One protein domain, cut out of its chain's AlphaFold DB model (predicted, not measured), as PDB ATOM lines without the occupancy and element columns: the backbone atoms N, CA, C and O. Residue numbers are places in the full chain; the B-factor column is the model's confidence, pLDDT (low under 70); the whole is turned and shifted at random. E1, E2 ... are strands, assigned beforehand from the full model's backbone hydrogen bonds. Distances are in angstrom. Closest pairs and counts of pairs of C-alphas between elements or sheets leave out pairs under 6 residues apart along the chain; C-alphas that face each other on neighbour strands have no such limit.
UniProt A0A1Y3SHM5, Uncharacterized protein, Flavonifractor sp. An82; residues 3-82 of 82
ATOM      1  N   GLY A   3     -26.287  26.667 -22.833       91.44
ATOM      2  CA  GLY A   3     -26.040  25.231 -22.884       91.44
ATOM      3  C   GLY A   3     -25.611  24.775 -24.270       91.44
ATOM      4  O   GLY A   3     -26.103  25.282 -25.281       91.44
ATOM      5  N   VAL A   4     -24.689  23.814 -24.301       95.38
ATOM      6  CA  VAL A   4     -24.346  23.055 -25.505       95.38
ATOM      7  C   VAL A   4     -25.209  21.805 -25.511       95.38
ATOM      8  O   VAL A   4     -25.146  21.007 -24.575       95.38
ATOM      9  N   PHE A   5     -26.008  21.642 -26.559       95.56
ATOM     10  CA  PHE A   5     -26.913  20.510 -26.701       95.56
ATOM     11  C   PHE A   5     -26.388  19.576 -27.796       95.56
ATOM     12  O   PHE A   5     -26.244  20.012 -28.945       95.56
ATOM     13  N   PRO A   6     -26.039  18.321 -27.450       93.31
ATOM     14  CA  PRO A   6     -25.489  17.360 -28.399       93.31
ATOM     15  C   PRO A   6     -26.564  16.863 -29.377       93.31
ATOM     16  O   PRO A   6     -27.748  17.141 -29.214       93.31
ATOM     17  N   GLY A   7     -26.144  16.132 -30.405       88.56
ATOM     18  CA  GLY A   7     -26.994  15.582 -31.464       88.56
ATOM     19  C   GLY A   7     -26.174  15.352 -32.733       88.56
ATOM     20  O   GLY A   7     -24.961  15.560 -32.717       88.56
ATOM     21  N   GLU A   8     -26.817  14.955 -33.834       88.50
ATOM     22  CA  GLU A   8     -26.152  14.847 -35.148       88.50
ATOM     23  C   GLU A   8     -25.548  16.196 -35.579       88.50
ATOM     24  O   GLU A   8     -24.429  16.254 -36.084       88.50
ATOM     25  N   ALA A   9     -26.271  17.286 -35.310       92.19
ATOM     26  CA  ALA A   9     -25.795  18.654 -35.436       92.19
ATOM     27  C   ALA A   9     -25.938  19.358 -34.075       92.19
ATOM     28  O   ALA A   9     -27.063  19.671 -33.676       92.19
ATOM     29  N   PRO A  10     -24.842  19.575 -33.327       95.19
ATOM     30  CA  PRO A  10     -24.912  20.223 -32.025       95.19
ATOM     31  C   PRO A  10     -25.298  21.702 -32.150       95.19
ATOM     32  O   PRO A  10     -24.976  22.372 -33.137       95.19
ATOM     33  N   ILE A  11     -25.955  22.224 -31.113       97.94
ATOM     34  CA  ILE A  11     -26.322  23.642 -31.020       97.94
ATOM     35  C   ILE A  11     -25.821  24.261 -29.718       97.94
ATOM     36  O   ILE A  11     -25.695  23.589 -28.691       97.94
ATOM     37  N   VAL A  12     -25.597  25.573 -29.746       98.25
ATOM     38  CA  VAL A  12     -25.359  26.385 -28.547       98.25
ATOM     39  C   VAL A  12     -26.571  27.273 -28.330       98.25
ATOM     40  O   VAL A  12     -26.854  28.136 -29.157       98.25
ATOM     41  N   GLN A  13     -27.296  27.066 -27.235       98.19
ATOM     42  CA  GLN A  13     -28.547  27.763 -26.952       98.19
ATOM     43  C   GLN A  13     -28.389  28.734 -25.782       98.19
ATOM     44  O   GLN A  13     -27.793  28.409 -24.757       98.19
ATOM     45  N   PHE A  14     -28.983  29.916 -25.931       97.75
ATOM     46  CA  PHE A  14     -28.994  31.006 -24.965       97.75
ATOM     47  C   PHE A  14     -30.442  31.329 -24.590       97.75
ATOM     48  O   PHE A  14     -31.273  31.596 -25.460       97.75
ATOM     49  N   SER A  15     -30.770  31.316 -23.300       96.25
ATOM     50  CA  SER A  15     -32.079  31.774 -22.816       96.25
ATOM     51  C   SER A  15     -32.112  33.298 -22.722       96.25
ATOM     52  O   SER A  15     -31.263  33.886 -22.051       96.25
ATOM     53  N   SER A  16     -33.120  33.928 -23.325       95.69
ATOM     54  CA  SER A  16     -33.382  35.368 -23.178       95.69
ATOM     55  C   SER A  16     -34.539  35.665 -22.223       95.69
ATOM     56  O   SER A  16     -34.660  36.784 -21.733       95.69
ATOM     57  N   GLY A  17     -35.379  34.671 -21.926       93.00
ATOM     58  CA  GLY A  17     -36.433  34.810 -20.935       93.00
ATOM     59  C   GLY A  17     -37.327  33.584 -20.828       93.00
ATOM     60  O   GLY A  17     -37.152  32.581 -21.519       93.00
ATOM     61  N   GLY A  18     -38.314  33.704 -19.955       92.19
ATOM     62  CA  GLY A  18     -39.375  32.731 -19.780       92.19
ATOM     63  C   GLY A  18     -40.472  33.299 -18.890       92.19
ATOM     64  O   GLY A  18     -40.271  34.311 -18.216       92.19
ATOM     65  N   TRP A  19     -41.641  32.674 -18.925       92.44
ATOM     66  CA  TRP A  19     -42.803  33.079 -18.142       92.44
ATOM     67  C   TRP A  19     -43.634  31.857 -17.760       92.44
ATOM     68  O   TRP A  19     -43.786  30.951 -18.574       92.44
ATOM     69  N   GLY A  20     -44.185  31.845 -16.548       89.12
ATOM     70  CA  GLY A  20     -44.990  30.739 -16.024       89.12
ATOM     71  C   GLY A  20     -44.327  30.007 -14.855       89.12
ATOM     72  O   GLY A  20     -43.236  30.368 -14.408       89.12
ATOM     73  N   LEU A  21     -45.023  28.998 -14.336       82.50
ATOM     74  CA  LEU A  21     -44.576  28.140 -13.240       82.50
ATOM     75  C   LEU A  21     -44.560  26.703 -13.743       82.50
ATOM     76  O   LEU A  21     -45.563  26.247 -14.278       82.50
ATOM     77  N   VAL A  22     -43.463  25.979 -13.521       72.50
ATOM     78  CA  VAL A  22     -43.360  24.555 -13.879       72.50
ATOM     79  C   VAL A  22     -44.550  23.776 -13.276       72.50
ATOM     80  O   VAL A  22     -44.823  23.944 -12.084       72.50
ATOM     81  N   PRO A  23     -45.253  22.928 -14.053       71.69
ATOM     82  CA  PRO A  23     -44.925  22.521 -15.423       71.69
ATOM     83  C   PRO A  23     -45.324  23.529 -16.510       71.69
ATOM     84  O   PRO A  23     -44.644  23.566 -17.521       71.69
ATOM     85  N   SER A  24     -46.297  24.411 -16.259       85.75
ATOM     86  CA  SER A  24     -46.835  25.355 -17.247       85.75
ATOM     87  C   SER A  24     -45.937  26.581 -17.475       85.75
ATOM     88  O   SER A  24     -46.100  27.641 -16.854       85.75
ATOM     89  N   GLY A  25     -44.941  26.426 -18.343       92.25
ATOM     90  CA  GLY A  25     -43.870  27.397 -18.544       92.25
ATOM     91  C   GLY A  25     -43.539  27.615 -20.012       92.25
ATOM     92  O   GLY A  25     -43.353  26.677 -20.775       92.25
ATOM     93  N   THR A  26     -43.400  28.879 -20.403       95.00
ATOM     94  CA  THR A  26     -42.861  29.278 -21.702       95.00
ATOM     95  C   THR A  26     -41.398  29.676 -21.556       95.00
ATOM     96  O   THR A  26     -41.055  30.470 -20.683       95.00
ATOM     97  N   TYR A  27     -40.551  29.202 -22.461       95.06
ATOM     98  CA  TYR A  27     -39.127  29.513 -22.543       95.06
ATOM     99  C   TYR A  27     -38.820  30.119 -23.904       95.06
ATOM    100  O   TYR A  27     -39.368  29.691 -24.918       95.06
ATOM    101  N   GLN A  28     -37.943  31.114 -23.947       96.75
ATOM    102  CA  GLN A  28     -37.554  31.750 -25.198       96.75
ATOM    103  C   GLN A  28     -36.086  32.155 -25.195       96.75
ATOM    104  O   GLN A  28     -35.462  32.385 -24.152       96.75
ATOM    105  N   GLY A  29     -35.538  32.265 -26.395       98.00
ATOM    106  CA  GLY A  29     -34.138  32.586 -26.577       98.00
ATOM    107  C   GLY A  29     -33.712  32.474 -28.022       98.00
ATOM    108  O   GLY A  29     -34.518  32.596 -28.945       98.00
ATOM    109  N   PHE A  30     -32.424  32.239 -28.203       98.50
ATOM    110  CA  PHE A  30     -31.818  32.023 -29.503       98.50
ATOM    111  C   PHE A  30     -30.739  30.953 -29.406       98.50
ATOM    112  O   PHE A  30     -30.291  30.605 -28.314       98.50
ATOM    113  N   TYR A  31     -30.344  30.396 -30.540       98.56
ATOM    114  CA  TYR A  31     -29.275  29.417 -30.604       98.56
ATOM    115  C   TYR A  31     -28.469  29.550 -31.892       98.56
ATOM    116  O   TYR A  31     -28.970  30.016 -32.920       98.56
ATOM    117  N   TYR A  32     -27.211  29.132 -31.799       98.38
ATOM    118  CA  TYR A  32     -26.323  28.911 -32.929       98.38
ATOM    119  C   TYR A  32     -26.361  27.431 -33.319       98.38
ATOM    120  O   TYR A  32     -26.239  26.568 -32.450       98.38
ATOM    121  N   SER A  33     -26.510  27.146 -34.611       97.81
ATOM    122  CA  SER A  33     -26.422  25.806 -35.199       97.81
ATOM    123  C   SER A  33     -25.275  25.780 -36.197       97.81
ATOM    124  O   SER A  33     -25.342  26.437 -37.238       97.81
ATOM    125  N   GLU A  34     -24.229  25.007 -35.905       95.19
ATOM    126  CA  GLU A  34     -23.054  24.890 -36.783       95.19
ATOM    127  C   GLU A  34     -23.448  24.404 -38.183       95.19
ATOM    128  O   GLU A  34     -22.959  24.911 -39.186       95.19
ATOM    129  N   SER A  35     -24.420  23.491 -38.265       96.44
ATOM    130  CA  SER A  35     -24.920  22.959 -39.539       96.44
ATOM    131  C   SER A  35     -25.820  23.920 -40.330       96.44
ATOM    132  O   SER A  35     -26.189  23.611 -41.462       96.44
ATOM    133  N   GLY A  36     -26.263  25.033 -39.732       97.25
ATOM    134  CA  GLY A  36     -27.263  25.931 -40.330       97.25
ATOM    135  C   GLY A  36     -28.674  25.329 -40.418       97.25
ATOM    136  O   GLY A  36     -29.582  25.916 -41.017       97.25
ATOM    137  N   ARG A  37     -28.895  24.148 -39.823       96.62
ATOM    138  CA  ARG A  37     -30.212  23.503 -39.740       96.62
ATOM    139  C   ARG A  37     -30.966  23.971 -38.489       96.62
ATOM    140  O   ARG A  37     -30.334  24.179 -37.447       96.62
ATOM    141  N   PRO A  38     -32.299  24.142 -38.569       97.81
ATOM    142  CA  PRO A  38     -33.112  24.409 -37.393       97.81
ATOM    143  C   PRO A  38     -33.150  23.181 -36.465       97.81
ATOM    144  O   PRO A  38     -32.960  22.054 -36.918       97.81
ATOM    145  N   ALA A  39     -33.410  23.412 -35.180       97.81
ATOM    146  CA  ALA A  39     -33.485  22.405 -34.128       97.81
ATOM    147  C   ALA A  39     -34.650  22.728 -33.182       97.81
ATOM    148  O   ALA A  39     -35.009  23.899 -33.002       97.81
ATOM    149  N   ALA A  40     -35.236  21.696 -32.577       97.69
ATOM    150  CA  ALA A  40     -36.181  21.868 -31.482       97.69
ATOM    151  C   ALA A  40     -35.468  22.398 -30.221       97.69
ATOM    152  O   ALA A  40     -34.236  22.469 -30.147       97.69
ATOM    153  N   TYR A  41     -36.246  22.802 -29.213       96.50
ATOM    154  CA  TYR A  41     -35.695  23.284 -27.944       96.50
ATOM    155  C   TYR A  41     -34.736  22.249 -27.340       96.50
ATOM    156  O   TYR A  41     -35.060  21.069 -27.299       96.50
ATOM    157  N   GLN A  42     -33.547  22.680 -26.903       96.06
ATOM    158  CA  GLN A  42     -32.505  21.792 -26.365       96.06
ATOM    159  C   GLN A  42     -32.044  20.670 -27.315       96.06
ATOM    160  O   GLN A  42     -31.480  19.679 -26.861       96.06
ATOM    161  N   ASN A  43     -32.247  20.833 -28.628       96.88
ATOM    162  CA  ASN A  43     -31.891  19.849 -29.655       96.88
ATOM    163  C   ASN A  43     -32.547  18.471 -29.465       96.88
ATOM    164  O   ASN A  43     -31.959  17.450 -29.817       96.88
ATOM    165  N   VAL A  44     -33.748  18.430 -28.880       95.00
ATOM    166  CA  VAL A  44     -34.505  17.176 -28.781       95.00
ATOM    167  C   VAL A  44     -34.842  16.646 -30.174       95.00
ATOM    168  O   VAL A  44     -35.129  17.421 -31.088       95.00
ATOM    169  N   ASP A  45     -34.806  15.323 -30.323       94.81
ATOM    170  CA  ASP A  45     -35.102  14.637 -31.582       94.81
ATOM    171  C   ASP A  45     -36.617  14.604 -31.829       94.81
ATOM    172  O   ASP A  45     -37.301  13.610 -31.590       94.81
ATOM    173  N   LEU A  46     -37.151  15.761 -32.218       95.69
ATOM    174  CA  LEU A  46     -38.536  15.956 -32.625       95.69
ATOM    175  C   LEU A  46     -38.576  16.492 -34.050       95.69
ATOM    176  O   LEU A  46     -37.777  17.347 -34.443       95.69
ATOM    177  N   GLU A  47     -39.551  16.008 -34.814       96.06
ATOM    178  CA  GLU A  47     -39.787  16.489 -36.167       96.06
ATOM    179  C   GLU A  47     -40.142  17.983 -36.155       96.06
ATOM    180  O   GLU A  47     -41.015  18.442 -35.415       96.06
ATOM    181  N   LEU A  48     -39.456  18.739 -37.011       97.88
ATOM    182  CA  LEU A  48     -39.731  20.146 -37.262       97.88
ATOM    183  C   LEU A  48     -40.590  20.288 -38.514       97.88
ATOM    184  O   LEU A  48     -40.109  20.114 -39.634       97.88
ATOM    185  N   VAL A  49     -41.846  20.678 -38.324       98.31
ATOM    186  CA  VAL A  49     -42.792  20.914 -39.415       98.31
ATOM    187  C   VAL A  49     -42.658  22.365 -39.892       98.31
ATOM    188  O   VAL A  49     -42.815  23.281 -39.079       98.31
ATOM    189  N   PRO A  50     -42.371  22.621 -41.183       98.12
ATOM    190  CA  PRO A  50     -42.301  23.980 -41.713       98.12
ATOM    191  C   PRO A  50     -43.648  24.705 -41.595       98.12
ATOM    192  O   PRO A  50     -44.677  24.202 -42.042       98.12
ATOM    193  N   VAL A  51     -43.624  25.914 -41.036       97.88
ATOM    194  CA  VAL A  51     -44.761  26.852 -40.985       97.88
ATOM    195  C   VAL A  51     -44.584  27.955 -42.035       97.88
ATOM    196  O   VAL A  51     -45.558  28.464 -42.588       97.88
ATOM    197  N   SER A  52     -43.334  28.316 -42.336       97.56
ATOM    198  CA  SER A  52     -42.937  29.204 -43.433       97.56
ATOM    199  C   SER A  52     -41.505  28.886 -43.882       97.56
ATOM    200  O   SER A  52     -40.844  28.037 -43.289       97.56
ATOM    201  N   ASP A  53     -40.977  29.627 -44.859       96.69
ATOM    202  CA  ASP A  53     -39.585  29.497 -45.330       96.69
ATOM    203  C   ASP A  53     -38.527  29.709 -44.231       96.69
ATOM    204  O   ASP A  53     -37.367  29.325 -44.384       96.69
ATOM    205  N   THR A  54     -38.904  30.361 -43.127       97.94
ATOM    206  CA  THR A  54     -37.981  30.714 -42.039       97.94
ATOM    207  C   THR A  54     -38.435  30.235 -40.671       97.94
ATOM    208  O   THR A  54     -37.760  30.543 -39.694       97.94
ATOM    209  N   GLU A  55     -39.544  29.505 -40.564       98.50
ATOM    210  CA  GLU A  55     -40.121  29.117 -39.276       98.50
ATOM    211  C   GLU A  55     -40.630  27.680 -39.296       98.50
ATOM    212  O   GLU A  55     -41.288  27.255 -40.245       98.50
ATOM    213  N   TRP A  56     -40.349  26.959 -38.213       98.69
ATOM    214  CA  TRP A  56     -40.746  25.576 -37.990       98.69
ATOM    215  C   TRP A  56     -41.385  25.431 -36.616       98.69
ATOM    216  O   TRP A  56     -40.987  26.111 -35.668       98.69
ATOM    217  N   ALA A  57     -42.337  24.513 -36.502       98.50
ATOM    218  CA  ALA A  57     -42.964  24.129 -35.246       98.50
ATOM    219  C   ALA A  57     -42.644  22.670 -34.901       98.50
ATOM    220  O   ALA A  57     -42.398  21.858 -35.791       98.50
ATOM    221  N   TRP A  58     -42.672  22.342 -33.613       98.25
ATOM    222  CA  TRP A  58     -42.578  20.975 -33.100       98.25
ATOM    223  C   TRP A  58     -43.587  20.766 -31.964       98.25
ATOM    224  O   TRP A  58     -43.980  21.714 -31.281       98.25
ATOM    225  N   THR A  59     -43.999  19.516 -31.761       97.31
ATOM    226  CA  THR A  59     -44.855  19.058 -30.655       97.31
ATOM    227  C   THR A  59     -44.426  17.651 -30.245       97.31
ATOM    228  O   THR A  59     -43.934  16.895 -31.081       97.31
ATOM    229  N   ASP A  60     -44.605  17.296 -28.973       95.50
ATOM    230  CA  ASP A  60     -44.403  15.925 -28.481       95.50
ATOM    231  C   ASP A  60     -45.682  15.058 -28.567       95.50
ATOM    232  O   ASP A  60     -45.697  13.921 -28.097       95.50
ATOM    233  N   GLY A  61     -46.758  15.584 -29.170       95.38
ATOM    234  CA  GLY A  61     -48.071  14.938 -29.251       95.38
ATOM    235  C   GLY A  61     -49.035  15.312 -28.119       95.38
ATOM    236  O   GLY A  61     -50.160  14.811 -28.098       95.38
ATOM    237  N   THR A  62     -48.621  16.185 -27.199       94.38
ATOM    238  CA  THR A  62     -49.460  16.768 -26.141       94.38
ATOM    239  C   THR A  62     -49.709  18.261 -26.399       94.38
ATOM    240  O   THR A  62     -49.638  18.725 -27.538       94.38
ATOM    241  N   ASP A  63     -50.041  19.028 -25.360       92.94
ATOM    242  CA  ASP A  63     -50.059  20.488 -25.411       92.94
ATOM    243  C   ASP A  63     -48.656  21.112 -25.360       92.94
ATOM    244  O   ASP A  63     -48.534  22.303 -25.647       92.94
ATOM    245  N   ASN A  64     -47.600  20.332 -25.106       95.38
ATOM    246  CA  ASN A  64     -46.217  20.794 -25.187       95.38
ATOM    247  C   ASN A  64     -45.760  20.981 -26.637       95.38
ATOM    248  O   ASN A  64     -46.123  20.240 -27.563       95.38
ATOM    249  N   GLY A  65     -44.883  21.954 -26.835       97.06
ATOM    250  CA  GLY A  65     -44.350  22.227 -28.155       97.06
ATOM    251  C   GLY A  65     -43.441  23.433 -28.203       97.06
ATOM    252  O   GLY A  65     -43.015  23.993 -27.191       97.06
ATOM    253  N   GLY A  66     -43.144  23.849 -29.422       97.94
ATOM    254  CA  GLY A  66     -42.334  25.024 -29.647       97.94
ATOM    255  C   GLY A  66     -42.307  25.462 -31.094       97.94
ATOM    256  O   GLY A  66     -42.809  24.795 -31.996       97.94
ATOM    257  N   SER A  67     -41.664  26.600 -31.307       98.38
ATOM    258  CA  SER A  67     -41.265  27.064 -32.621       98.38
ATOM    259  C   SER A  67     -39.792  27.442 -32.633       98.38
ATOM    260  O   SER A  67     -39.213  27.849 -31.621       98.38
ATOM    261  N   THR A  68     -39.182  27.295 -33.802       98.50
ATOM    262  CA  THR A  68     -37.859  27.822 -34.116       98.50
ATOM    263  C   THR A  68     -37.938  28.655 -35.383       98.50
ATOM    264  O   THR A  68     -38.611  28.280 -36.344       98.50
ATOM    265  N   ARG A  69     -37.268  29.806 -35.386       98.69
ATOM    266  CA  ARG A  69     -37.299  30.759 -36.491       98.69
ATOM    267  C   ARG A  69     -35.899  31.228 -36.843       98.69
ATOM    268  O   ARG A  69     -35.127  31.619 -35.977       98.69
ATOM    269  N   ARG A  70     -35.577  31.242 -38.131       98.69
ATOM    270  CA  ARG A  70     -34.286  31.701 -38.646       98.69
ATOM    271  C   ARG A  70     -34.133  33.216 -38.486       98.69
ATOM    272  O   ARG A  70     -35.019  33.982 -38.863       98.69
ATOM    273  N   ILE A  71     -32.982  33.630 -37.963       98.44
ATOM    274  CA  ILE A  71     -32.521  35.023 -37.864       98.44
ATOM    275  C   ILE A  71     -31.461  35.284 -38.944       98.44
ATOM    276  O   ILE A  71     -31.530  36.282 -39.658       98.44
ATOM    277  N   SER A  72     -30.494  34.373 -39.080       98.00
ATOM    278  CA  SER A  72     -29.478  34.352 -40.141       98.00
ATOM    279  C   SER A  72     -29.042  32.907 -40.417       98.00
ATOM    280  O   SER A  72     -29.633  31.984 -39.865       98.00
ATOM    281  N   GLU A  73     -28.049  32.689 -41.282       96.81
ATOM    282  CA  GLU A  73     -27.640  31.353 -41.762       96.81
ATOM    283  C   GLU A  73     -27.477  30.309 -40.645       96.81
ATOM    284  O   GLU A  73     -28.013  29.208 -40.750       96.81
ATOM    285  N   HIS A  74     -26.830  30.692 -39.542       98.38
ATOM    286  CA  HIS A  74     -26.558  29.804 -38.410       98.38
ATOM    287  C   HIS A  74     -27.297  30.181 -37.124       98.38
ATOM    288  O   HIS A  74     -27.134  29.508 -36.109       98.38
ATOM    289  N   TRP A  75     -28.091  31.253 -37.137       98.56
ATOM    290  CA  TRP A  75     -28.734  31.780 -35.936       98.56
ATOM    291  C   TRP A  75     -30.244  31.685 -36.022       98.56
ATOM    292  O   TRP A  75     -30.856  32.084 -37.014       98.56
ATOM    293  N   PHE A  76     -30.841  31.224 -34.933       98.75
ATOM    294  CA  PHE A  76     -32.272  30.984 -34.827       98.75
ATOM    295  C   PHE A  76     -32.794  31.506 -33.490       98.75
ATOM    296  O   PHE A  76     -32.094  31.423 -32.485       98.75
ATOM    297  N   SER A  77     -34.018  32.023 -33.454       98.56
ATOM    298  CA  SER A  77     -34.776  32.206 -32.218       98.56
ATOM    299  C   SER A  77     -35.621  30.969 -31.940       98.56
ATOM    300  O   SER A  77     -35.988  30.242 -32.860       98.56
ATOM    301  N   TYR A  78     -35.952  30.736 -30.674       98.31
ATOM    302  CA  TYR A  78     -36.899  29.695 -30.290       98.31
ATOM    303  C   TYR A  78     -37.913  30.209 -29.275       98.31
ATOM    304  O   TYR A  78     -37.634  31.121 -28.486       98.31
ATOM    305  N   LYS A  79     -39.066  29.545 -29.263       97.81
ATOM    306  CA  LYS A  79     -40.038  29.561 -28.176       97.81
ATOM    307  C   LYS A  79     -40.429  28.117 -27.873       97.81
ATOM    308  O   LYS A  79     -40.657  27.353 -28.799       97.81
ATOM    309  N   ALA A  80     -40.489  27.743 -26.606       97.00
ATOM    310  CA  ALA A  80     -40.931  26.429 -26.148       97.00
ATOM    311  C   ALA A  80     -41.974  26.604 -25.050       97.00
ATOM    312  O   ALA A  80     -41.892  27.573 -24.291       97.00
ATOM    313  N   TRP A  81     -42.934  25.697 -24.961       95.88
ATOM    314  CA  TRP A  81     -43.945  25.668 -23.916       95.88
ATOM    315  C   TRP A  81     -44.174  24.236 -23.435       95.88
ATOM    316  O   TRP A  81     -44.089  23.284 -24.214       95.88
ATOM    317  N   PHE A  82     -44.427  24.140 -22.136       92.69
ATOM    318  CA  PHE A  82     -44.721  22.936 -21.370       92.69
ATOM    319  C   PHE A  82     -45.840  23.247 -20.370       92.69
ATOM    320  O   PHE A  82     -46.111  24.467 -20.203       92.69
TER     321      PHE A  82
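This is residues 3 to 82 of the 82 residues of an uncharacterized protein of Flavonifractor sp. An82 (UniProt A0A1Y3SHM5). Picture one twisted, curled sheet of seven strands, with the long stretch of residues 34 to 48 crossing over its hollow face and no named element over the other face. E3 and E7 run side by side in the middle, the hairpin of E1 and E2 makes one side, and E6, E5 and the short E4 make the other. The printed part has 80 residues, no named helix and seven named strands, E1 to E7 along the chain, in the sheet order E1, E2, E3, E7, E6, E5, E4, all antiparallel; the class is all strand. The whole is compact, with a radius of gyration of the C-alphas of 11.8 A and spans of 32 by 23 by 21 A.

Start at E1, residues 3 to 5, an edge strand, which forms a hairpin with E2, residues 11 to 21; look at N 5 and O 11, 2.9 A apart. E2 forms the next hairpin with E3, residues 24 to 33, where N 14 and O 30 are 2.8 A apart. These three are a meander, each strand the antiparallel neighbour of the one before. E2 bends by 68 degrees at residue 16 and E3 by 55 degrees at residue 30. A long link leads to the other edge strand, E4, residues 49 to 52, which is apart from E3. E4 forms a hairpin with E5, residues 55 to 59, with N 57 and O 49 at 2.9 A. E5 forms one with E6, residues 65 to 72, with N 58 and O 66 at 2.9 A. E6 forms one with E7, residues 75 to 81, with N 77 and O 69 at 2.8 A; E4 to E7 are a second meander. E7 is also the antiparallel neighbour of E3, at 164 degrees between directions, with N 31 and O 76 at 2.8 A.

Find C-alpha 3 at (-26.040, 25.231, -22.884), where E1 begins. From C-alpha 11 at (-26.322, 23.642, -31.020), E2 runs 25.9 A, and E3 then runs 27.2 A. E4 and E5 measure 9.2 A and 14.1 A, and E6 measures 22.6 A. E7 runs 20.3 A to C-alpha 81 at (-43.945, 25.668, -23.916).

The two C-alphas farthest apart are those of Leu 21 and Glu 73, 33.3 A. The printed part has no cut and ends at residue 82, the chain's last. The link from E3 to E4, 15 residues, is long; the other links are tight. The mean pLDDT of the printed part is 95.4, and no printed residue is under 70.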